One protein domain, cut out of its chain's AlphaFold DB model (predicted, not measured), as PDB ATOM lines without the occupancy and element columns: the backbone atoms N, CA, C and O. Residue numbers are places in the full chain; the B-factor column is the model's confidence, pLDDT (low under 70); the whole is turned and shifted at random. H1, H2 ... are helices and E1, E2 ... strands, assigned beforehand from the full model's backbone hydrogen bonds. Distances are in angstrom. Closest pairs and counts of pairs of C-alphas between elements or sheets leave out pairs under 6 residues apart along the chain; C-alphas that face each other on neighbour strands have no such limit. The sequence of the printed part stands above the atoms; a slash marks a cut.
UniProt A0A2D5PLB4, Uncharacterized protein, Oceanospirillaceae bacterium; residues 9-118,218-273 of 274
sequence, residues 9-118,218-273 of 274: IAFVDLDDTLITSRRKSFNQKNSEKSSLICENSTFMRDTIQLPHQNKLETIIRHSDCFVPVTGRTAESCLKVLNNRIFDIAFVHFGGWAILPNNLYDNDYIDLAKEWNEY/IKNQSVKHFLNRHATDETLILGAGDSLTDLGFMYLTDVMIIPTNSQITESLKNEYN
ATOM      1  N   ILE A   9     183.859 131.647 132.183       97.19
ATOM      2  CA  ILE A   9     184.502 130.980 133.324       97.19
ATOM      3  C   ILE A   9     183.962 131.598 134.612       97.19
ATOM      4  O   ILE A   9     183.972 132.816 134.760       97.19
ATOM      5  N   ALA A  10     183.497 130.775 135.549       98.19
ATOM      6  CA  ALA A  10     182.950 131.231 136.822       98.19
ATOM      7  C   ALA A  10     183.771 130.715 138.010       98.19
ATOM      8  O   ALA A  10     183.791 129.515 138.286       98.19
ATOM      9  N   PHE A  11     184.393 131.635 138.749       98.56
ATOM     10  CA  PHE A  11     185.049 131.376 140.031       98.56
ATOM     11  C   PHE A  11     184.109 131.702 141.177       98.56
ATOM     12  O   PHE A  11     183.586 132.814 141.250       98.56
ATOM     13  N   VAL A  12     183.874 130.748 142.074       98.31
ATOM     14  CA  VAL A  12     182.785 130.887 143.048       98.31
ATOM     15  C   VAL A  12     183.178 130.328 144.403       98.31
ATOM     16  O   VAL A  12     183.545 129.157 144.512       98.31
ATOM     17  N   ASP A  13     183.075 131.139 145.454       98.12
ATOM     18  CA  ASP A  13     183.116 130.612 146.814       98.12
ATOM     19  C   ASP A  13     181.871 129.759 147.118       98.12
ATOM     20  O   ASP A  13     180.823 129.869 146.480       98.12
ATOM     21  N   LEU A  14     181.993 128.851 148.084       97.19
ATOM     22  CA  LEU A  14     180.913 127.952 148.464       97.19
ATOM     23  C   LEU A  14     180.112 128.481 149.654       97.19
ATOM     24  O   LEU A  14     178.887 128.595 149.560       97.19
ATOM     25  N   ASP A  15     180.780 128.740 150.778       94.94
ATOM     26  CA  ASP A  15     180.119 129.020 152.050       94.94
ATOM     27  C   ASP A  15     179.527 130.427 152.044       94.94
ATOM     28  O   ASP A  15     180.141 131.383 151.612       94.94
ATOM     29  N   ASP A  16     178.275 130.539 152.466       94.56
ATOM     30  CA  ASP A  16     177.463 131.760 152.458       94.56
ATOM     31  C   ASP A  16     177.259 132.421 151.071       94.56
ATOM     32  O   ASP A  16     176.420 133.312 150.931       94.56
ATOM     33  N   THR A  17     177.868 131.868 150.015       96.38
ATOM     34  CA  THR A  17     177.627 132.193 148.602       96.38
ATOM     35  C   THR A  17     176.617 131.233 147.957       96.38
ATOM     36  O   THR A  17     175.506 131.640 147.612       96.38
ATOM     37  N   LEU A  18     176.950 129.940 147.829       96.56
ATOM     38  CA  LEU A  18     176.082 128.914 147.215       96.56
ATOM     39  C   LEU A  18     175.416 127.978 148.223       96.56
ATOM     40  O   LEU A  18     174.424 127.315 147.912       96.56
ATOM     41  N   ILE A  19     175.973 127.892 149.420       95.94
ATOM     42  CA  ILE A  19     175.480 127.083 150.530       95.94
ATOM     43  C   ILE A  19     175.616 127.887 151.815       95.94
ATOM     44  O   ILE A  19     176.219 128.945 151.830       95.94
ATOM     45  N   THR A  20     175.050 127.429 152.918       94.81
ATOM     46  CA  THR A  20     175.281 128.037 154.232       94.81
ATOM     47  C   THR A  20     175.134 126.981 155.318       94.81
ATOM     48  O   THR A  20     174.672 125.865 155.074       94.81
ATOM     49  N   SER A  21     175.524 127.316 156.542       92.88
ATOM     50  CA  SER A  21     175.205 126.474 157.695       92.88
ATOM     51  C   SER A  21     173.776 126.721 158.172       92.88
ATOM     52  O   SER A  21     173.328 127.868 158.212       92.88
ATOM     53  N   ARG A  22     173.095 125.678 158.652       93.81
ATOM     54  CA  ARG A  22     171.726 125.794 159.182       93.81
ATOM     55  C   ARG A  22     171.575 126.879 160.250       93.81
ATOM     56  O   ARG A  22     170.616 127.639 160.232       93.81
ATOM     57  N   ARG A  23     172.548 127.032 161.156       90.50
ATOM     58  CA  ARG A  23     172.506 128.110 162.163       90.50
ATOM     59  C   ARG A  23     172.453 129.524 161.567       90.50
ATOM     60  O   ARG A  23     171.862 130.404 162.177       90.50
ATOM     61  N   LYS A  24     173.054 129.752 160.393       88.69
ATOM     62  CA  LYS A  24     173.087 131.065 159.728       88.69
ATOM     63  C   LYS A  24     171.822 131.344 158.908       88.69
ATOM     64  O   LYS A  24     171.616 132.480 158.486       88.69
ATOM     65  N   SER A  25     170.965 130.345 158.685       88.69
ATOM     66  CA  SER A  25     169.759 130.513 157.873       88.69
ATOM     67  C   SER A  25     168.521 130.935 158.650       88.69
ATOM     68  O   SER A  25     167.577 131.385 158.015       88.69
ATOM     69  N   PHE A  26     168.477 130.796 159.981       83.38
ATOM     70  CA  PHE A  26     167.246 131.027 160.760       83.38
ATOM     71  C   PHE A  26     166.611 132.405 160.525       83.38
ATOM     72  O   PHE A  26     165.391 132.508 160.482       83.38
ATOM     73  N   ASN A  27     167.427 133.433 160.276       80.00
ATOM     74  CA  ASN A  27     166.954 134.796 160.013       80.00
ATOM     75  C   ASN A  27     166.856 135.138 158.515       80.00
ATOM     76  O   ASN A  27     166.619 136.289 158.154       80.00
ATOM     77  N   GLN A  28     167.063 134.165 157.625       85.31
ATOM     78  CA  GLN A  28     167.039 134.378 156.181       85.31
ATOM     79  C   GLN A  28     165.679 134.030 155.572       85.31
ATOM     80  O   GLN A  28     164.983 133.113 156.012       85.31
ATOM     81  N   LYS A  29     165.309 134.758 154.513       82.69
ATOM     82  CA  LYS A  29     164.047 134.553 153.788       82.69
ATOM     83  C   LYS A  29     163.975 133.151 153.177       82.69
ATOM     84  O   LYS A  29     164.895 132.739 152.470       82.69
ATOM     85  N   ASN A  30     162.826 132.493 153.338       85.19
ATOM     86  CA  ASN A  30     162.540 131.148 152.829       85.19
ATOM     87  C   ASN A  30     163.497 130.058 153.352       85.19
ATOM     88  O   ASN A  30     163.789 129.093 152.638       85.19
ATOM     89  N   SER A  31     164.038 130.215 154.563       85.94
ATOM     90  CA  SER A  31     164.951 129.234 155.163       85.94
ATOM     91  C   SER A  31     164.277 127.889 155.447       85.94
ATOM     92  O   SER A  31     164.926 126.844 155.369       85.94
ATOM     93  N   GLU A  32     162.961 127.885 155.651       87.06
ATOM     94  CA  GLU A  32     162.133 126.686 155.792       87.06
ATOM     95  C   GLU A  32     162.096 125.822 154.520       87.06
ATOM     96  O   GLU A  32     161.810 124.631 154.596       87.06
ATOM     97  N   LYS A  33     162.436 126.398 153.358       92.25
ATOM     98  CA  LYS A  33     162.521 125.706 152.059       92.25
ATOM     99  C   LYS A  33     163.953 125.330 151.673       92.25
ATOM    100  O   LYS A  33     164.216 125.041 150.508       92.25
ATOM    101  N   SER A  34     164.892 125.393 152.616       94.50
ATOM    102  CA  SER A  34     166.277 124.995 152.365       94.50
ATOM    103  C   SER A  34     166.398 123.502 152.049       94.50
ATOM    104  O   SER A  34     165.694 122.669 152.621       94.50
ATOM    105  N   SER A  35     167.321 123.155 151.157       95.12
ATOM    106  CA  SER A  35     167.688 121.767 150.877       95.12
ATOM    107  C   SER A  35     168.915 121.378 151.695       95.12
ATOM    108  O   SER A  35     169.874 122.145 151.782       95.12
ATOM    109  N   LEU A  36     168.908 120.184 152.288       95.56
ATOM    110  CA  LEU A  36     170.097 119.624 152.929       95.56
ATOM    111  C   LEU A  36     171.124 119.243 151.857       95.56
ATOM    112  O   LEU A  36     170.799 118.517 150.922       95.56
ATOM    113  N   ILE A  37     172.357 119.729 152.003       95.69
ATOM    114  CA  ILE A  37     173.477 119.403 151.111       95.69
ATOM    115  C   ILE A  37     174.386 118.358 151.750       95.69
ATOM    116  O   ILE A  37     174.813 117.422 151.085       95.69
ATOM    117  N   CYS A  38     174.712 118.534 153.032       94.31
ATOM    118  CA  CYS A  38     175.610 117.639 153.750       94.31
ATOM    119  C   CYS A  38     175.343 117.713 155.259       94.31
ATOM    120  O   CYS A  38     175.329 118.798 155.850       94.31
ATOM    121  N   GLU A  39     175.163 116.548 155.877       93.94
ATOM    122  CA  GLU A  39     175.090 116.405 157.330       93.94
ATOM    123  C   GLU A  39     176.462 116.644 157.961       93.94
ATOM    124  O   GLU A  39     177.501 116.242 157.432       93.94
ATOM    125  N   ASN A  40     176.476 117.329 159.101       91.00
ATOM    126  CA  ASN A  40     177.700 117.601 159.850       91.00
ATOM    127  C   ASN A  40     177.604 117.028 161.270       91.00
ATOM    128  O   ASN A  40     176.644 116.363 161.632       91.00
ATOM    129  N   SER A  41     178.598 117.319 162.114       87.88
ATOM    130  CA  SER A  41     178.669 116.805 163.492       87.88
ATOM    131  C   SER A  41     177.431 117.096 164.354       87.88
ATOM    132  O   SER A  41     177.246 116.476 165.392       87.88
ATOM    133  N   THR A  42     176.640 118.107 163.993       90.38
ATOM    134  CA  THR A  42     175.420 118.516 164.698       90.38
ATOM    135  C   THR A  42     174.444 119.111 163.689       90.38
ATOM    136  O   THR A  42     174.895 119.851 162.815       90.38
ATOM    137  N   PHE A  43     173.139 118.963 163.912       91.00
ATOM    138  CA  PHE A  43     172.080 119.535 163.066       91.00
ATOM    139  C   PHE A  43     172.260 121.034 162.746       91.00
ATOM    140  O   PHE A  43     172.107 121.478 161.611       91.00
ATOM    141  N   MET A  44     172.665 121.842 163.735       90.62
ATOM    142  CA  MET A  44     172.899 123.288 163.564       90.62
ATOM    143  C   MET A  44     174.102 123.626 162.666       90.62
ATOM    144  O   MET A  44     174.270 124.769 162.233       90.62
ATOM    145  N   ARG A  45     174.971 122.646 162.415       89.75
ATOM    146  CA  ARG A  45     176.159 122.762 161.563       89.75
ATOM    147  C   ARG A  45     175.949 122.144 160.187       89.75
ATOM    148  O   ARG A  45     176.867 122.264 159.386       89.75
ATOM    149  N   ASP A  46     174.798 121.527 159.921       94.88
ATOM    150  CA  ASP A  46     174.483 120.997 158.598       94.88
ATOM    151  C   ASP A  46     174.691 122.060 157.529       94.88
ATOM    152  O   ASP A  46     174.309 123.225 157.702       94.88
ATOM    153  N   THR A  47     175.275 121.628 156.420       95.62
ATOM    154  CA  THR A  47     175.374 122.432 155.218       95.62
ATOM    155  C   THR A  47     174.047 122.316 154.490       95.62
ATOM    156  O   THR A  47     173.631 121.222 154.100       95.62
ATOM    157  N   ILE A  48     173.401 123.448 154.276       96.19
ATOM    158  CA  ILE A  48     172.146 123.560 153.545       96.19
ATOM    159  C   ILE A  48     172.316 124.525 152.375       96.19
ATOM    160  O   ILE A  48     173.286 125.279 152.306       96.19
ATOM    161  N   GLN A  49     171.357 124.516 151.463       96.19
ATOM    162  CA  GLN A  49     171.260 125.475 150.376       96.19
ATOM    163  C   GLN A  49     169.907 126.170 150.428       96.19
ATOM    164  O   GLN A  49     168.863 125.519 150.481       96.19
ATOM    165  N   LEU A  50     169.919 127.501 150.404       96.19
ATOM    166  CA  LEU A  50     168.703 128.305 150.353       96.19
ATOM    167  C   LEU A  50     168.152 128.398 148.922       96.19
ATOM    168  O   LEU A  50     168.923 128.331 147.962       96.19
ATOM    169  N   PRO A  51     166.839 128.642 148.738       95.44
ATOM    170  CA  PRO A  51     166.242 128.716 147.403       95.44
ATOM    171  C   PRO A  51     166.897 129.742 146.465       95.44
ATOM    172  O   PRO A  51     166.999 129.508 145.265       95.44
ATOM    173  N   HIS A  52     167.349 130.885 146.990       93.75
ATOM    174  CA  HIS A  52     168.035 131.895 146.178       93.75
ATOM    175  C   HIS A  52     169.457 131.458 145.794       93.75
ATOM    176  O   HIS A  52     169.874 131.700 144.665       93.75
ATOM    177  N   GLN A  53     170.161 130.758 146.688       95.94
ATOM    178  CA  GLN A  53     171.483 130.204 146.407       95.94
ATOM    179  C   GLN A  53     171.405 129.106 145.339       95.94
ATOM    180  O   GLN A  53     172.234 129.069 144.441       95.94
ATOM    181  N   ASN A  54     170.359 128.272 145.370       95.06
ATOM    182  CA  ASN A  54     170.111 127.272 144.329       95.06
ATOM    183  C   ASN A  54     169.875 127.907 142.944       95.06
ATOM    184  O   ASN A  54     170.388 127.424 141.933       95.06
ATOM    185  N   LYS A  55     169.138 129.025 142.887       95.25
ATOM    186  CA  LYS A  55     168.941 129.781 141.640       95.25
ATOM    187  C   LYS A  55     170.239 130.416 141.142       95.25
ATOM    188  O   LYS A  55     170.501 130.368 139.945       95.25
ATOM    189  N   LEU A  56     171.047 130.973 142.045       95.31
ATOM    190  CA  LEU A  56     172.366 131.505 141.703       95.31
ATOM    191  C   LEU A  56     173.279 130.403 141.151       95.31
ATOM    192  O   LEU A  56     173.844 130.570 140.076       95.31
ATOM    193  N   GLU A  57     173.353 129.254 141.828       95.00
ATOM    194  CA  GLU A  57     174.091 128.084 141.343       95.00
ATOM    195  C   GLU A  57     173.593 127.656 139.957       95.00
ATOM    196  O   GLU A  57     174.397 127.386 139.074       95.00
ATOM    197  N   THR A  58     172.276 127.651 139.726       93.31
ATOM    198  CA  THR A  58     171.706 127.320 138.410       93.31
ATOM    199  C   THR A  58     172.216 128.256 137.317       93.31
ATOM    200  O   THR A  58     172.591 127.773 136.256       93.31
ATOM    201  N   ILE A  59     172.264 129.569 137.558       92.94
ATOM    202  CA  ILE A  59     172.796 130.547 136.593       92.94
ATOM    203  C   ILE A  59     174.282 130.286 136.340       92.94
ATOM    204  O   ILE A  59     174.698 130.156 135.193       92.94
ATOM    205  N   ILE A  60     175.062 130.152 137.410       93.62
ATOM    206  CA  ILE A  60     176.509 129.940 137.349       93.62
ATOM    207  C   ILE A  60     176.847 128.662 136.587       93.62
ATOM    208  O   ILE A  60     177.741 128.675 135.757       93.62
ATOM    209  N   ARG A  61     176.098 127.575 136.790       89.00
ATOM    210  CA  ARG A  61     176.328 126.293 136.105       89.00
ATOM    211  C   ARG A  61     176.094 126.322 134.589       89.00
ATOM    212  O   ARG A  61     176.362 125.316 133.943       89.00
ATOM    213  N   HIS A  62     175.595 127.425 134.027       91.31
ATOM    214  CA  HIS A  62     175.567 127.630 132.575       91.31
ATOM    215  C   HIS A  62     176.888 128.191 132.020       91.31
ATOM    216  O   HIS A  62     177.000 128.350 130.807       91.31
ATOM    217  N   SER A  63     177.880 128.494 132.866       93.62
ATOM    218  CA  SER A  63     179.242 128.791 132.416       93.62
ATOM    219  C   SER A  63     179.865 127.580 131.725       93.62
ATOM    220  O   SER A  63     179.621 126.449 132.144       93.62
ATOM    221  N   ASP A  64     180.752 127.813 130.756       92.44
ATOM    222  CA  ASP A  64     181.532 126.737 130.132       92.44
ATOM    223  C   ASP A  64     182.500 126.079 131.123       92.44
ATOM    224  O   ASP A  64     182.884 124.927 130.935       92.44
ATOM    225  N   CYS A  65     182.913 126.814 132.160       93.94
ATOM    226  CA  CYS A  65     183.793 126.313 133.204       93.94
ATOM    227  C   CYS A  65     183.391 126.837 134.583       93.94
ATOM    228  O   CYS A  65     183.348 128.049 134.804       93.94
ATOM    229  N   PHE A  66     183.145 125.920 135.517       95.25
ATOM    230  CA  PHE A  66     182.793 126.220 136.899       95.25
ATOM    231  C   PHE A  66     183.913 125.790 137.849       95.25
ATOM    232  O   PHE A  66     184.226 124.601 137.975       95.25
ATOM    233  N   VAL A  67     184.482 126.773 138.548       97.31
ATOM    234  CA  VAL A  67     185.651 126.618 139.415       97.31
ATOM    235  C   VAL A  67     185.323 127.064 140.843       97.31
ATOM    236  O   VAL A  67     185.373 128.257 141.155       97.31
ATOM    237  N   PRO A  68     184.998 126.137 141.757       98.19
ATOM    238  CA  PRO A  68     184.874 126.460 143.171       98.19
ATOM    239  C   PRO A  68     186.197 126.957 143.773       98.19
ATOM    240  O   PRO A  68     187.244 126.341 143.571       98.19
ATOM    241  N   VAL A  69     186.154 128.036 144.559       98.50
ATOM    242  CA  VAL A  69     187.325 128.633 145.226       98.50
ATOM    243  C   VAL A  69     187.017 128.862 146.704       98.50
ATOM    244  O   VAL A  69     186.413 129.861 147.083       98.50
ATOM    245  N   THR A  70     187.427 127.936 147.570       97.44
ATOM    246  CA  THR A  70     186.911 127.836 148.943       97.44
ATOM    247  C   THR A  70     187.997 127.726 150.016       97.44
ATOM    248  O   THR A  70     189.096 127.221 149.795       97.44
ATOM    249  N   GLY A  71     187.665 128.182 151.226       94.94
ATOM    250  CA  GLY A  71     188.454 127.932 152.436       94.94
ATOM    251  C   GLY A  71     188.286 126.518 153.012       94.94
ATOM    252  O   GLY A  71     188.951 126.163 153.982       94.94
ATOM    253  N   ARG A  72     187.384 125.696 152.456       95.12
ATOM    254  CA  ARG A  72     187.183 124.308 152.901       95.12
ATOM    255  C   ARG A  72     188.416 123.452 152.642       95.12
ATOM    256  O   ARG A  72     189.131 123.666 151.670       95.12
ATOM    257  N   THR A  73     188.602 122.421 153.464       96.25
ATOM    258  CA  THR A  73     189.568 121.354 153.172       96.25
ATOM    259  C   THR A  73     189.124 120.534 151.959       96.25
ATOM    260  O   THR A  73     187.934 120.528 151.630       96.25
ATOM    261  N   ALA A  74     190.041 119.785 151.339       96.00
ATOM    262  CA  ALA A  74     189.723 118.904 150.207       96.00
ATOM    263  C   ALA A  74     188.529 117.969 150.498       96.00
ATOM    264  O   ALA A  74     187.537 117.968 149.772       96.00
ATOM    265  N   GLU A  75     188.575 117.243 151.620       94.50
ATOM    266  CA  GLU A  75     187.506 116.328 152.038       94.50
ATOM    267  C   GLU A  75     186.165 117.054 152.256       94.50
ATOM    268  O   GLU A  75     185.110 116.598 151.815       94.50
ATOM    269  N   SER A  76     186.193 118.208 152.930       94.50
ATOM    270  CA  SER A  76     184.981 118.978 153.221       94.50
ATOM    271  C   SER A  76     184.363 119.584 151.960       94.50
ATOM    272  O   SER A  76     183.139 119.690 151.872       94.50
ATOM    273  N   CYS A  77     185.196 119.967 150.993       96.50
ATOM    274  CA  CYS A  77     184.769 120.455 149.691       96.50
ATOM    275  C   CYS A  77     184.085 119.342 148.889       96.50
ATOM    276  O   CYS A  77     182.947 119.516 148.458       96.50
ATOM    277  N   LEU A  78     184.703 118.159 148.784       94.44
ATOM    278  CA  LEU A  78     184.126 117.018 148.063       94.44
ATOM    279  C   LEU A  78     182.779 116.572 148.638       94.44
ATOM    280  O   LEU A  78     181.866 116.279 147.875       94.44
ATOM    281  N   LYS A  79     182.598 116.599 149.966       93.56
ATOM    282  CA  LYS A  79     181.290 116.312 150.590       93.56
ATOM    283  C   LYS A  79     180.185 117.250 150.101       93.56
ATOM    284  O   LYS A  79     179.052 116.820 149.916       93.56
ATOM    285  N   VAL A  80     180.507 118.525 149.886       94.44
ATOM    286  CA  VAL A  80     179.564 119.525 149.365       94.44
ATOM    287  C   VAL A  80     179.384 119.388 147.857       94.44
ATOM    288  O   VAL A  80     178.271 119.535 147.353       94.44
ATOM    289  N   LEU A  81     180.460 119.119 147.125       93.19
ATOM    290  CA  LEU A  81     180.448 119.045 145.667       93.19
ATOM    291  C   LEU A  81     180.052 117.670 145.118       93.19
ATOM    292  O   LEU A  81     179.946 117.537 143.909       93.19
ATOM    293  N   ASN A  82     179.795 116.662 145.957       84.25
ATOM    294  CA  ASN A  82     179.615 115.267 145.529       84.25
ATOM    295  C   ASN A  82     178.590 115.067 144.393       84.25
ATOM    296  O   ASN A  82     178.768 114.200 143.547       84.25
ATOM    297  N   ASN A  83     177.539 115.891 144.354       81.88
ATOM    298  CA  ASN A  83     176.497 115.847 143.320       81.88
ATOM    299  C   ASN A  83     176.538 117.050 142.361       81.88
ATOM    300  O   ASN A  83     175.585 117.294 141.622       81.88
ATOM    301  N   ARG A  84     177.612 117.841 142.402       88.38
ATOM    302  CA  ARG A  84     177.801 119.042 141.592       88.38
ATOM    303  C   ARG A  84     178.840 118.765 140.520       88.38
ATOM    304  O   ARG A  84     179.885 118.185 140.786       88.38
ATOM    305  N   ILE A  85     178.546 119.210 139.306       88.94
ATOM    306  CA  ILE A  85     179.521 119.214 138.215       88.94
ATOM    307  C   ILE A  85     180.379 120.463 138.387       88.94
ATOM    308  O   ILE A  85     179.815 121.550 138.478       88.94
ATOM    309  N   PHE A  86     181.694 120.283 138.433       93.50
ATOM    310  CA  PHE A  86     182.719 121.326 138.454       93.50
ATOM    311  C   PHE A  86     183.940 120.828 137.678       93.50
ATOM    312  O   PHE A  86     184.108 119.619 137.535       93.50
ATOM    313  N   ASP A  87     184.778 121.732 137.182       93.88
ATOM    314  CA  ASP A  87     185.949 121.371 136.373       93.88
ATOM    315  C   ASP A  87     187.182 121.096 137.241       93.88
ATOM    316  O   ASP A  87     187.854 120.074 137.118       93.88
ATOM    317  N   ILE A  88     187.449 122.019 138.159       96.25
ATOM    318  CA  ILE A  88     188.529 121.984 139.143       96.25
ATOM    319  C   ILE A  88     188.084 122.827 140.334       96.25
ATOM    320  O   ILE A  88     187.347 123.794 140.162       96.25
ATOM    321  N   ALA A  89     188.494 122.468 141.546       98.00
ATOM    322  CA  ALA A  89     188.225 123.274 142.729       98.00
ATOM    323  C   ALA A  89     189.523 123.616 143.455       98.00
ATOM    324  O   ALA A  89     190.347 122.743 143.729       98.00
ATOM    325  N   PHE A  90     189.668 124.887 143.819       98.56
ATOM    326  CA  PHE A  90     190.729 125.364 144.692       98.56
ATOM    327  C   PHE A  90     190.221 125.380 146.132       98.56
ATOM    328  O   PHE A  90     189.231 126.030 146.467       98.56
ATOM    329  N   VAL A  91     190.895 124.623 146.986       98.25
ATOM    330  CA  VAL A  91     190.546 124.375 148.388       98.25
ATOM    331  C   VAL A  91     191.669 124.875 149.296       98.25
ATOM    332  O   VAL A  91     192.712 125.316 148.809       98.25
ATOM    333  N   HIS A  92     191.479 124.826 150.616       96.88
ATOM    334  CA  HIS A  92     192.454 125.325 151.594       96.88
ATOM    335  C   HIS A  92     192.858 126.779 151.319       96.88
ATOM    336  O   HIS A  92     194.038 127.122 151.310       96.88
ATOM    337  N   PHE A  93     191.868 127.622 151.005       95.81
ATOM    338  CA  PHE A  93     192.077 129.015 150.600       95.81
ATOM    339  C   PHE A  93     192.967 129.172 149.358       95.81
ATOM    340  O   PHE A  93     193.540 130.229 149.174       95.81
ATOM    341  N   GLY A  94     193.067 128.170 148.484       96.94
ATOM    342  CA  GLY A  94     193.970 128.182 147.326       96.94
ATOM    343  C   GLY A  94     195.242 127.358 147.533       96.94
ATOM    344  O   GLY A  94     196.006 127.179 146.590       96.94
ATOM    345  N   GLY A  95     195.458 126.793 148.724       97.12
ATOM    346  CA  GLY A  95     196.610 125.942 149.025       97.12
ATOM    347  C   GLY A  95     196.628 124.594 148.299       97.12
ATOM    348  O   GLY A  95     197.675 123.954 148.264       97.12
ATOM    349  N   TRP A  96     195.513 124.153 147.711       98.38
ATOM    350  CA  TRP A  96     195.458 122.888 146.975       98.38
ATOM    351  C   TRP A  96     194.369 122.891 145.898       98.38
ATOM    352  O   TRP A  96     193.338 123.544 146.050       98.38
ATOM    353  N   ALA A  97     194.583 122.140 144.823       98.31
ATOM    354  CA  ALA A  97     193.630 121.909 143.746       98.31
ATOM    355  C   ALA A  97     193.129 120.459 143.764       98.31
ATOM    356  O   ALA A  97     193.910 119.513 143.889       98.31
ATOM    357  N   ILE A  98     191.817 120.282 143.616       97.06
ATOM    358  CA  ILE A  98     191.168 118.974 143.486       97.06
ATOM    359  C   ILE A  98     190.345 118.904 142.202       97.06
ATOM    360  O   ILE A  98     189.808 119.907 141.732       97.06
ATOM    361  N   LEU A  99     190.214 117.693 141.670       95.12
ATOM    362  CA  LEU A  99     189.444 117.382 140.466       95.12
ATOM    363  C   LEU A  99     188.229 116.526 140.850       95.12
ATOM    364  O   LEU A  99     188.283 115.821 141.863       95.12
ATOM    365  N   PRO A 100     187.129 116.558 140.079       91.81
ATOM    366  CA  PRO A 100     186.043 115.607 140.273       91.81
ATOM    367  C   PRO A 100     186.510 114.190 139.903       91.81
ATOM    368  O   PRO A 100     187.353 114.004 139.028       91.81
ATOM    369  N   ASN A 101     185.914 113.169 140.527       80.75
ATOM    370  CA  ASN A 101     186.334 111.764 140.376       80.75
ATOM    371  C   ASN A 101     186.343 111.241 138.925       80.75
ATOM    372  O   ASN A 101     187.046 110.280 138.635       80.75
ATOM    373  N   ASN A 102     185.565 111.852 138.028       78.25
ATOM    374  CA  ASN A 102     185.385 111.404 136.645       78.25
ATOM    375  C   ASN A 102     185.967 112.396 135.620       78.25
ATOM    376  O   ASN A 102     185.468 112.468 134.497       78.25
ATOM    377  N   LEU A 103     186.960 113.213 135.996       78.12
ATOM    378  CA  LEU A 103     187.601 114.115 135.040       78.12
ATOM    379  C   LEU A 103     188.576 113.362 134.132       78.12
ATOM    380  O   LEU A 103     189.455 112.652 134.615       78.12
ATOM    381  N   TYR A 104     188.459 113.582 132.824       75.56
ATOM    382  CA  TYR A 104     189.355 113.008 131.810       75.56
ATOM    383  C   TYR A 104     190.079 114.073 130.973       75.56
ATOM    384  O   TYR A 104     190.726 113.743 129.981       75.56
ATOM    385  N   ASP A 105     189.947 115.349 131.335       86.00
ATOM    386  CA  ASP A 105     190.626 116.436 130.638       86.00
ATOM    387  C   ASP A 105     192.060 116.582 131.163       86.00
ATOM    388  O   ASP A 105     192.286 116.992 132.306       86.00
ATOM    389  N   ASN A 106     193.026 116.239 130.310       89.50
ATOM    390  CA  ASN A 106     194.449 116.315 130.634       89.50
ATOM    391  C   ASN A 106     194.890 117.733 131.011       89.50
ATOM    392  O   ASN A 106     195.787 117.878 131.831       89.50
ATOM    393  N   ASP A 107     194.255 118.774 130.468       91.25
ATOM    394  CA  ASP A 107     194.662 120.156 130.725       91.25
ATOM    395  C   ASP A 107     194.416 120.554 132.190       91.25
ATOM    396  O   ASP A 107     195.272 121.164 132.831       91.25
ATOM    397  N   TYR A 108     193.282 120.139 132.763       93.38
ATOM    398  CA  TYR A 108     192.994 120.356 134.184       93.38
ATOM    399  C   TYR A 108     193.789 119.429 135.102       93.38
ATOM    400  O   TYR A 108     194.135 119.829 136.215       93.38
ATOM    401  N   ILE A 109     194.080 118.201 134.657       95.31
ATOM    402  CA  ILE A 109     194.953 117.277 135.392       95.31
ATOM    403  C   ILE A 109     196.350 117.883 135.533       95.31
ATOM    404  O   ILE A 109     196.879 117.942 136.645       95.31
ATOM    405  N   ASP A 110     196.910 118.382 134.432       95.81
ATOM    406  CA  ASP A 110     198.217 119.031 134.408       95.81
ATOM    407  C   ASP A 110     198.209 120.307 135.257       95.81
ATOM    408  O   ASP A 110     199.067 120.457 136.121       95.81
ATOM    409  N   LEU A 111     197.192 121.168 135.114       95.88
ATOM    410  CA  LEU A 111     197.048 122.370 135.944       95.88
ATOM    411  C   LEU A 111     197.016 122.035 137.443       95.88
ATOM    412  O   LEU A 111     197.711 122.667 138.239       95.88
ATOM    413  N   ALA A 112     196.205 121.057 137.857       97.25
ATOM    414  CA  ALA A 112     196.106 120.681 139.265       97.25
ATOM    415  C   ALA A 112     197.429 120.119 139.788       97.25
ATOM    416  O   ALA A 112     197.817 120.419 140.917       97.25
ATOM    417  N   LYS A 113     198.134 119.327 138.976       97.25
ATOM    418  CA  LYS A 113     199.447 118.787 139.322       97.25
ATOM    419  C   LYS A 113     200.487 119.900 139.468       97.25
ATOM    420  O   LYS A 113     201.117 119.980 140.515       97.25
ATOM    421  N   GLU A 114     200.611 120.773 138.469       97.56
ATOM    422  CA  GLU A 114     201.517 121.930 138.475       97.56
ATOM    423  C   GLU A 114     201.268 122.817 139.704       97.56
ATOM    424  O   GLU A 114     202.199 123.149 140.443       97.56
ATOM    425  N   TRP A 115     200.001 123.147 139.974       98.06
ATOM    426  CA  TRP A 115     199.629 123.950 141.134       98.06
ATOM    427  C   TRP A 115     199.971 123.246 142.448       98.06
ATOM    428  O   TRP A 115     200.579 123.848 143.331       98.06
ATOM    429  N   ASN A 116     199.618 121.969 142.595       98.56
ATOM    430  CA  ASN A 116     199.869 121.224 143.828       98.56
ATOM    431  C   ASN A 116     201.366 121.026 144.090       98.56
ATOM    432  O   ASN A 116     201.789 121.140 145.237       98.56
ATOM    433  N   GLU A 117     202.180 120.796 143.059       98.44
ATOM    434  CA  GLU A 117     203.642 120.748 143.180       98.44
ATOM    435  C   GLU A 117     204.195 122.099 143.652       98.44
ATOM    436  O   GLU A 117     204.921 122.156 144.648       98.44
ATOM    437  N   TYR A 118     203.783 123.199 143.014       98.25
ATOM    438  CA  TYR A 118     204.183 124.552 143.403       98.25
ATOM    439  C   TYR A 118     203.822 124.877 144.860       98.25
ATOM    440  O   TYR A 118     204.667 125.344 145.629       98.25
ATOM    441  N   ILE A 218     196.863 131.827 148.790       94.88
ATOM    442  CA  ILE A 218     195.561 132.482 148.940       94.88
ATOM    443  C   ILE A 218     194.761 132.410 147.630       94.88
ATOM    444  O   ILE A 218     195.319 132.213 146.547       94.88
ATOM    445  N   LYS A 219     193.438 132.594 147.728       97.50
ATOM    446  CA  LYS A 219     192.472 132.316 146.651       97.50
ATOM    447  C   LYS A 219     192.797 133.046 145.345       97.50
ATOM    448  O   LYS A 219     192.626 132.501 144.259       97.50
ATOM    449  N   ASN A 220     193.285 134.281 145.443       96.81
ATOM    450  CA  ASN A 220     193.637 135.080 144.271       96.81
ATOM    451  C   ASN A 220     194.816 134.491 143.484       96.81
ATOM    452  O   ASN A 220     194.812 134.582 142.263       96.81
ATOM    453  N   GLN A 221     195.791 133.855 144.139       97.19
ATOM    454  CA  GLN A 221     196.944 133.269 143.454       97.19
ATOM    455  C   GLN A 221     196.541 132.029 142.659       97.19
ATOM    456  O   GLN A 221     196.957 131.890 141.511       97.19
ATOM    457  N   SER A 222     195.675 131.177 143.218       97.62
ATOM    458  CA  SER A 222     195.168 130.006 142.497       97.62
ATOM    459  C   SER A 222     194.307 130.402 141.295       97.62
ATOM    460  O   SER A 222     194.465 129.850 140.207       97.62
ATOM    461  N   VAL A 223     193.451 131.418 141.454       98.38
ATOM    462  CA  VAL A 223     192.642 131.951 140.344       98.38
ATOM    463  C   VAL A 223     193.523 132.605 139.284       98.38
ATOM    464  O   VAL A 223     193.355 132.324 138.100       98.38
ATOM    465  N   LYS A 224     194.520 133.405 139.678       97.81
ATOM    466  CA  LYS A 224     195.487 134.000 138.745       97.81
ATOM    467  C   LYS A 224     196.240 132.935 137.948       97.81
ATOM    468  O   LYS A 224     196.405 133.084 136.740       97.81
ATOM    469  N   HIS A 225     196.679 131.863 138.606       97.06
ATOM    470  CA  HIS A 225     197.359 130.751 137.945       97.06
ATOM    471  C   HIS A 225     196.461 130.070 136.901       97.06
ATOM    472  O   HIS A 225     196.895 129.869 135.770       97.06
ATOM    473  N   PHE A 226     195.193 129.810 137.240       97.38
ATOM    474  CA  PHE A 226     194.208 129.282 136.293       97.38
ATOM    475  C   PHE A 226     193.992 130.231 135.100       97.38
ATOM    476  O   PHE A 226     194.025 129.807 133.944       97.38
ATOM    477  N   LEU A 227     193.768 131.522 135.368       96.88
ATOM    478  CA  LEU A 227     193.474 132.521 134.339       96.88
ATOM    479  C   LEU A 227     194.618 132.663 133.334       96.88
ATOM    480  O   LEU A 227     194.364 132.673 132.136       96.88
ATOM    481  N   ASN A 228     195.869 132.668 133.802       95.06
ATOM    482  CA  ASN A 228     197.044 132.735 132.928       95.06
ATOM    483  C   ASN A 228     197.106 131.595 131.895       95.06
ATOM    484  O   ASN A 228     197.761 131.749 130.866       95.06
ATOM    485  N   ARG A 229     196.468 130.452 132.177       92.88
ATOM    486  CA  ARG A 229     196.461 129.281 131.294       92.88
ATOM    487  C   ARG A 229     195.235 129.222 130.382       92.88
ATOM    488  O   ARG A 229     195.360 128.784 129.242       92.88
ATOM    489  N   HIS A 230     194.062 129.615 130.877       92.25
ATOM    490  CA  HIS A 230     192.793 129.354 130.184       92.25
ATOM    491  C   HIS A 230     192.029 130.596 129.724       92.25
ATOM    492  O   HIS A 230     191.122 130.452 128.903       92.25
ATOM    493  N   ALA A 231     192.327 131.781 130.259       91.62
ATOM    494  CA  ALA A 231     191.624 132.994 129.867       91.62
ATOM    495  C   ALA A 231     192.168 133.542 128.545       91.62
ATOM    496  O   ALA A 231     193.365 133.490 128.265       91.62
ATOM    497  N   THR A 232     191.265 134.084 127.737       92.00
ATOM    498  CA  THR A 232     191.574 134.822 126.510       92.00
ATOM    499  C   THR A 232     190.853 136.163 126.551       92.00
ATOM    500  O   THR A 232     189.911 136.313 127.326       92.00
ATOM    501  N   ASP A 233     191.215 137.103 125.678       89.88
ATOM    502  CA  ASP A 233     190.541 138.412 125.586       89.88
ATOM    503  C   ASP A 233     189.039 138.312 125.247       89.88
ATOM    504  O   ASP A 233     188.296 139.280 125.378       89.88
ATOM    505  N   GLU A 234     188.578 137.144 124.791       91.81
ATOM    506  CA  GLU A 234     187.176 136.872 124.464       91.81
ATOM    507  C   GLU A 234     186.431 136.091 125.563       91.81
ATOM    508  O   GLU A 234     185.257 135.757 125.397       91.81
ATOM    509  N   THR A 235     187.103 135.749 126.664       95.19
ATOM    510  CA  THR A 235     186.524 134.986 127.771       95.19
ATOM    511  C   THR A 235     185.887 135.935 128.782       95.19
ATOM    512  O   THR A 235     186.583 136.755 129.363       95.19
ATOM    513  N   LEU A 236     184.591 135.771 129.059       96.94
ATOM    514  CA  LEU A 236     183.918 136.433 130.176       96.94
ATOM    515  C   LEU A 236     184.228 135.702 131.486       96.94
ATOM    516  O   LEU A 236     183.955 134.506 131.625       96.94
ATOM    517  N   ILE A 237     184.735 136.428 132.475       98.12
ATOM    518  CA  ILE A 237     185.107 135.886 133.776       98.12
ATOM    519  C   ILE A 237     184.144 136.409 134.843       98.12
ATOM    520  O   ILE A 237     184.044 137.609 135.092       98.12
ATOM    521  N   LEU A 238     183.459 135.488 135.514       98.44
ATOM    522  CA  LEU A 238     182.573 135.770 136.639       98.44
ATOM    523  C   LEU A 238     183.270 135.403 137.954       98.44
ATOM    524  O   LEU A 238     183.848 134.322 138.068       98.44
ATOM    525  N   GLY A 239     183.177 136.266 138.960       98.38
ATOM    526  CA  GLY A 239     183.651 136.018 140.320       98.38
ATOM    527  C   GLY A 239     182.519 136.161 141.328       98.38
ATOM    528  O   GLY A 239     181.898 137.215 141.391       98.38
ATOM    529  N   ALA A 240     182.243 135.142 142.138       98.50
ATOM    530  CA  ALA A 240     181.205 135.196 143.168       98.50
ATOM    531  C   ALA A 240     181.754 134.842 144.554       98.50
ATOM    532  O   ALA A 240     182.418 133.819 144.711       98.50
ATOM    533  N   GLY A 241     181.449 135.661 145.558       98.00
ATOM    534  CA  GLY A 241     181.939 135.472 146.923       98.00
ATOM    535  C   GLY A 241     181.223 136.358 147.937       98.00
ATOM    536  O   GLY A 241     180.578 137.345 147.571       98.00
ATOM    537  N   ASP A 242     181.320 135.991 149.212       96.19
ATOM    538  CA  ASP A 242     180.644 136.666 150.326       96.19
ATOM    539  C   ASP A 242     181.632 137.377 151.272       96.19
ATOM    540  O   ASP A 242     181.262 138.324 151.977       96.19
ATOM    541  N   SER A 243     182.887 136.931 151.288       93.88
ATOM    542  CA  SER A 243     183.883 137.295 152.289       93.88
ATOM    543  C   SER A 243     184.890 138.306 151.745       93.88
ATOM    544  O   SER A 243     185.241 138.293 150.570       93.88
ATOM    545  N   LEU A 244     185.453 139.163 152.604       93.31
ATOM    546  CA  LEU A 244     186.490 140.125 152.185       93.31
ATOM    547  C   LEU A 244     187.729 139.438 151.583       93.31
ATOM    548  O   LEU A 244     188.414 140.005 150.739       93.31
ATOM    549  N   THR A 245     188.001 138.195 151.985       92.25
ATOM    550  CA  THR A 245     189.072 137.363 151.422       92.25
ATOM    551  C   THR A 245     188.805 136.912 149.983       92.25
ATOM    552  O   THR A 245     189.752 136.557 149.279       92.25
ATOM    553  N   ASP A 246     187.553 136.952 149.525       96.88
ATOM    554  CA  ASP A 246     187.165 136.606 148.156       96.88
ATOM    555  C   ASP A 246     187.441 137.748 147.178       96.88
ATOM    556  O   ASP A 246     187.786 137.496 146.023       96.88
ATOM    557  N   LEU A 247     187.398 139.002 147.655       96.88
ATOM    558  CA  LEU A 247     187.655 140.192 146.836       96.88
ATOM    559  C   LEU A 247     188.975 140.092 146.067       96.88
ATOM    560  O   LEU A 247     189.050 140.537 144.926       96.88
ATOM    561  N   GLY A 248     189.992 139.453 146.651       95.88
ATOM    562  CA  GLY A 248     191.279 139.253 145.993       95.88
ATOM    563  C   GLY A 248     191.170 138.498 144.666       95.88
ATOM    564  O   GLY A 248     191.835 138.884 143.708       95.88
ATOM    565  N   PHE A 249     190.370 137.427 144.594       98.19
ATOM    566  CA  PHE A 249     190.184 136.700 143.334       98.19
ATOM    567  C   PHE A 249     189.081 137.317 142.481       98.19
ATOM    568  O   PHE A 249     189.192 137.308 141.261       98.19
ATOM    569  N   MET A 250     188.043 137.881 143.104       98.56
ATOM    570  CA  MET A 250     186.952 138.541 142.386       98.56
ATOM    571  C   MET A 250     187.465 139.756 141.598       98.56
ATOM    572  O   MET A 250     186.997 140.002 140.492       98.56
ATOM    573  N   TYR A 251     188.496 140.454 142.092       97.88
ATOM    574  CA  TYR A 251     189.177 141.547 141.383       97.88
ATOM    575  C   TYR A 251     189.917 141.115 140.108       97.88
ATOM    576  O   TYR A 251     190.271 141.955 139.290       97.88
ATOM    577  N   LEU A 252     190.140 139.813 139.914       98.06
ATOM    578  CA  LEU A 252     190.717 139.265 138.683       98.06
ATOM    579  C   LEU A 252     189.650 138.941 137.623       98.06
ATOM    580  O   LEU A 252     189.986 138.371 136.589       98.06
ATOM    581  N   THR A 253     188.375 139.230 137.900       98.19
ATOM    582  CA  THR A 253     187.230 138.868 137.053       98.19
ATOM    583  C   THR A 253     186.582 140.099 136.429       98.19
ATOM    584  O   THR A 253     186.753 141.210 136.929       98.19
ATOM    585  N   ASP A 254     185.803 139.904 135.363       98.25
ATOM    586  CA  ASP A 254     185.091 140.993 134.685       98.25
ATOM    587  C   ASP A 254     183.829 141.409 135.446       98.25
ATOM    588  O   ASP A 254     183.432 142.576 135.434       98.25
ATOM    589  N   VAL A 255     183.171 140.447 136.102       98.00
ATOM    590  CA  VAL A 255     181.915 140.667 136.824       98.00
ATOM    591  C   VAL A 255     181.966 140.025 138.201       98.00
ATOM    592  O   VAL A 255     182.061 138.806 138.332       98.00
ATOM    593  N   MET A 256     181.787 140.853 139.230       98.12
ATOM    594  CA  MET A 256     181.638 140.403 140.611       98.12
ATOM    595  C   MET A 256     180.166 140.202 140.982       98.12
ATOM    596  O   MET A 256     179.336 141.091 140.792       98.12
ATOM    597  N   ILE A 257     179.848 139.057 141.578       97.81
ATOM    598  CA  ILE A 257     178.536 138.731 142.136       97.81
ATOM    599  C   ILE A 257     178.684 138.604 143.650       97.81
ATOM    600  O   ILE A 257     179.306 137.672 144.153       97.81
ATOM    601  N   ILE A 258     178.082 139.536 144.384       97.69
ATOM    602  CA  ILE A 258     178.146 139.577 145.847       97.69
ATOM    603  C   ILE A 258     176.737 139.320 146.399       97.69
ATOM    604  O   ILE A 258     175.822 140.098 146.105       97.69
ATOM    605  N   PRO A 259     176.512 138.259 147.199       94.69
ATOM    606  CA  PRO A 259     175.241 138.063 147.887       94.69
ATOM    607  C   PRO A 259     174.928 139.254 148.797       94.69
ATOM    608  O   PRO A 259     175.782 139.704 149.550       94.69
ATOM    609  N   THR A 260     173.686 139.739 148.813       92.88
ATOM    610  CA  THR A 260     173.306 140.949 149.579       92.88
ATOM    611  C   THR A 260     173.302 140.769 151.105       92.88
ATOM    612  O   THR A 260     173.086 141.727 151.846       92.88
ATOM    613  N   ASN A 261     173.460 139.534 151.583       89.69
ATOM    614  CA  ASN A 261     173.593 139.190 152.998       89.69
ATOM    615  C   ASN A 261     174.951 138.512 153.218       89.69
ATOM    616  O   ASN A 261     175.014 137.308 153.452       89.69
ATOM    617  N   SER A 262     176.019 139.290 153.052       92.12
ATOM    618  CA  SER A 262     177.415 138.848 153.072       92.12
ATOM    619  C   SER A 262     178.290 139.818 153.862       92.12
ATOM    620  O   SER A 262     177.898 140.972 154.067       92.12
ATOM    621  N   GLN A 263     179.491 139.378 154.248       92.19
ATOM    622  CA  GLN A 263     180.476 140.234 154.914       92.19
ATOM    623  C   GLN A 263     180.857 141.434 154.035       92.19
ATOM    624  O   GLN A 263     180.942 142.555 154.534       92.19
ATOM    625  N   ILE A 264     181.044 141.222 152.727       94.81
ATOM    626  CA  ILE A 264     181.340 142.312 151.785       94.81
ATOM    627  C   ILE A 264     180.207 143.342 151.798       94.81
ATOM    628  O   ILE A 264     180.457 144.538 151.934       94.81
ATOM    629  N   THR A 265     178.951 142.892 151.697       94.75
ATOM    630  CA  THR A 265     177.811 143.821 151.692       94.75
ATOM    631  C   THR A 265     177.681 144.560 153.020       94.75
ATOM    632  O   THR A 265     177.390 145.751 153.017       94.75
ATOM    633  N   GLU A 266     177.904 143.895 154.153       92.44
ATOM    634  CA  GLU A 266     177.899 144.542 155.470       92.44
ATOM    635  C   GLU A 266     179.000 145.608 155.585       92.44
ATOM    636  O   GLU A 266     178.736 146.713 156.056       92.44
ATOM    637  N   SER A 267     180.203 145.322 155.080       92.62
ATOM    638  CA  SER A 267     181.300 146.295 155.026       92.62
ATOM    639  C   SER A 267     180.919 147.535 154.214       92.62
ATOM    640  O   SER A 267     181.115 148.653 154.683       92.62
ATOM    641  N   LEU A 268     180.321 147.345 153.032       93.06
ATOM    642  CA  LEU A 268     179.864 148.452 152.185       93.06
ATOM    643  C   LEU A 268     178.730 149.240 152.855       93.06
ATOM    644  O   LEU A 268     178.735 150.465 152.844       93.06
ATOM    645  N   LYS A 269     177.770 148.566 153.494       92.94
ATOM    646  CA  LYS A 269     176.689 149.245 154.223       92.94
ATOM    647  C   LYS A 269     177.210 150.155 155.328       92.94
ATOM    648  O   LYS A 269     176.742 151.283 155.451       92.94
ATOM    649  N   ASN A 270     178.203 149.689 156.082       89.94
ATOM    650  CA  ASN A 270     178.845 150.486 157.126       89.94
ATOM    651  C   ASN A 270     179.603 151.691 156.550       89.94
ATOM    652  O   ASN A 270     179.567 152.766 157.140       89.94
ATOM    653  N   GLU A 271     180.261 151.536 155.398       92.19
ATOM    654  CA  GLU A 271     180.962 152.630 154.714       92.19
ATOM    655  C   GLU A 271     179.992 153.713 154.207       92.19
ATOM    656  O   GLU A 271     180.255 154.907 154.358       92.19
ATOM    657  N   TYR A 272     178.843 153.305 153.659       90.25
ATOM    658  CA  TYR A 272     177.866 154.207 153.034       90.25
ATOM    659  C   TYR A 272     176.660 154.571 153.923       90.25
ATOM    660  O   TYR A 272     175.804 155.338 153.486       90.25
ATOM    661  N   ASN A 273     176.599 154.088 155.169       85.19
ATOM    662  CA  ASN A 273     175.509 154.301 156.137       85.19
ATOM    663  C   ASN A 273     174.103 153.927 155.611       85.19
ATOM    664  O   ASN A 273     173.156 154.705 155.762       85.19
TER     665      ASN A 273
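What this domain is: This is residues 9 to 118 and 218 to 273 of the 274 residues of an uncharacterized protein of Oceanospirillaceae bacterium (UniProt A0A2D5PLB4). A parallel sheet of four strands makes the core, with H5 over it along E1 and the last residues of H2 grazing it; near its edge strand E4 comes the hairpin E5 and E6, with H3 and H4 packed on it. The hairpin E2 and E3 lies with H1 at one end of the domain, and residues 268 to 273, of which 268 to 272 belong to H7, stick out. The printed part has 166 residues with seven named helices and eight named strands, in the order E1 H1 E2 E3 H2 E4 H3 E5 E6 H4 H5 E7 H6 E8 H7. The class is mixed, helices and strands; the main sheet runs E4 E1 E7 E8, and the whole is compact, with a radius of gyration of the C-alphas of 15.7 A and spans of 43 by 38 by 27 A.

How they stand to each other: E1, residues 9 to 12, is the parallel neighbour of E4, residues 65 to 68, with N 10 and O 65 within hydrogen-bond range at 2.8 A. Its other parallel neighbour is E7, residues 236 to 240, with N 11 and O 238 at 2.8 A. E8, residues 255 to 257, is parallel to E7, with N 257 and O 239 at 2.8 A. E7, H6, residues 247 to 250, and E8 form a strand-helix-strand unit, two parallel neighbour strands with a helix between, and its crossover is right-handed. H5, residues 219 to 230, is on the sheet over E1, at a height of 10.2 A, and runs along the strands, at 12 degrees to E1 on the local plane. H6 only grazes the sheet, as does H2, residues 51 to 60, with residues 56 to 60. H5 touches H6 with residues 219 to 224 alone; their closest C-alphas, of Asn 220 and Phe 249, are 3.9 A apart. The closest C-alphas of E4 and E5, residues 89 to 91, are those of Pro 68 and Ala 89, at 4.6 A. E5 and E6, residues 96 to 98, are an antiparallel hairpin, with N 91 and O 96 at 2.8 A. H4, residues 106 to 118, comes closest to E6 at the C-alphas of Ala 97 and Ala 112, 5.3 A; it only just touches H5, with 3 pairs of C-alphas within 8 A, the closest Leu 111 and Phe 226 at 7.5 A. The closest C-alphas of H3, residues 74 to 81, and E5 are those of Ala 74 and Val 91, 5.8 A. E2, residues 35 to 38, and E3, residues 47 to 49, are an antiparallel hairpin, with N 49 and O 35 at 2.8 A; C-alphas Cys 38 of E2 and Val 80 of H3, their closest, are 6.2 A apart. H1, residues 22 to 25, comes closest to E3 at the C-alphas of Arg 22 and Ile 48, 6.1 A. H7, residues 263 to 272, is not on the main sheet. Every O i to N i+4 pair is within hydrogen-bond range in H2, H3, H4 and H7, and 7 of 8 in H5; H1 and H6 are too short for such a pair.

Where its parts are: E1 begins at C-alpha 9, (184.502, 130.980, 133.324), and H7 ends at C-alpha 272, (177.866, 154.207, 153.034). From first to last C-alpha H4 measures 18.0 A, H5 16.7 A, H2 14.4 A, H7 14.3 A and E7 13.3 A.

The domain as a whole: The two C-alphas farthest apart, of Tyr 104 and Asn 273, are 49.9 A apart. Residues 119 to 217 are not printed, and C-alphas 118 and 218 are 13.0 A apart across the cut. Of the links that are printed whole, no link is long. The mean pLDDT of the printed part is 93.9, and no printed residue is under 70.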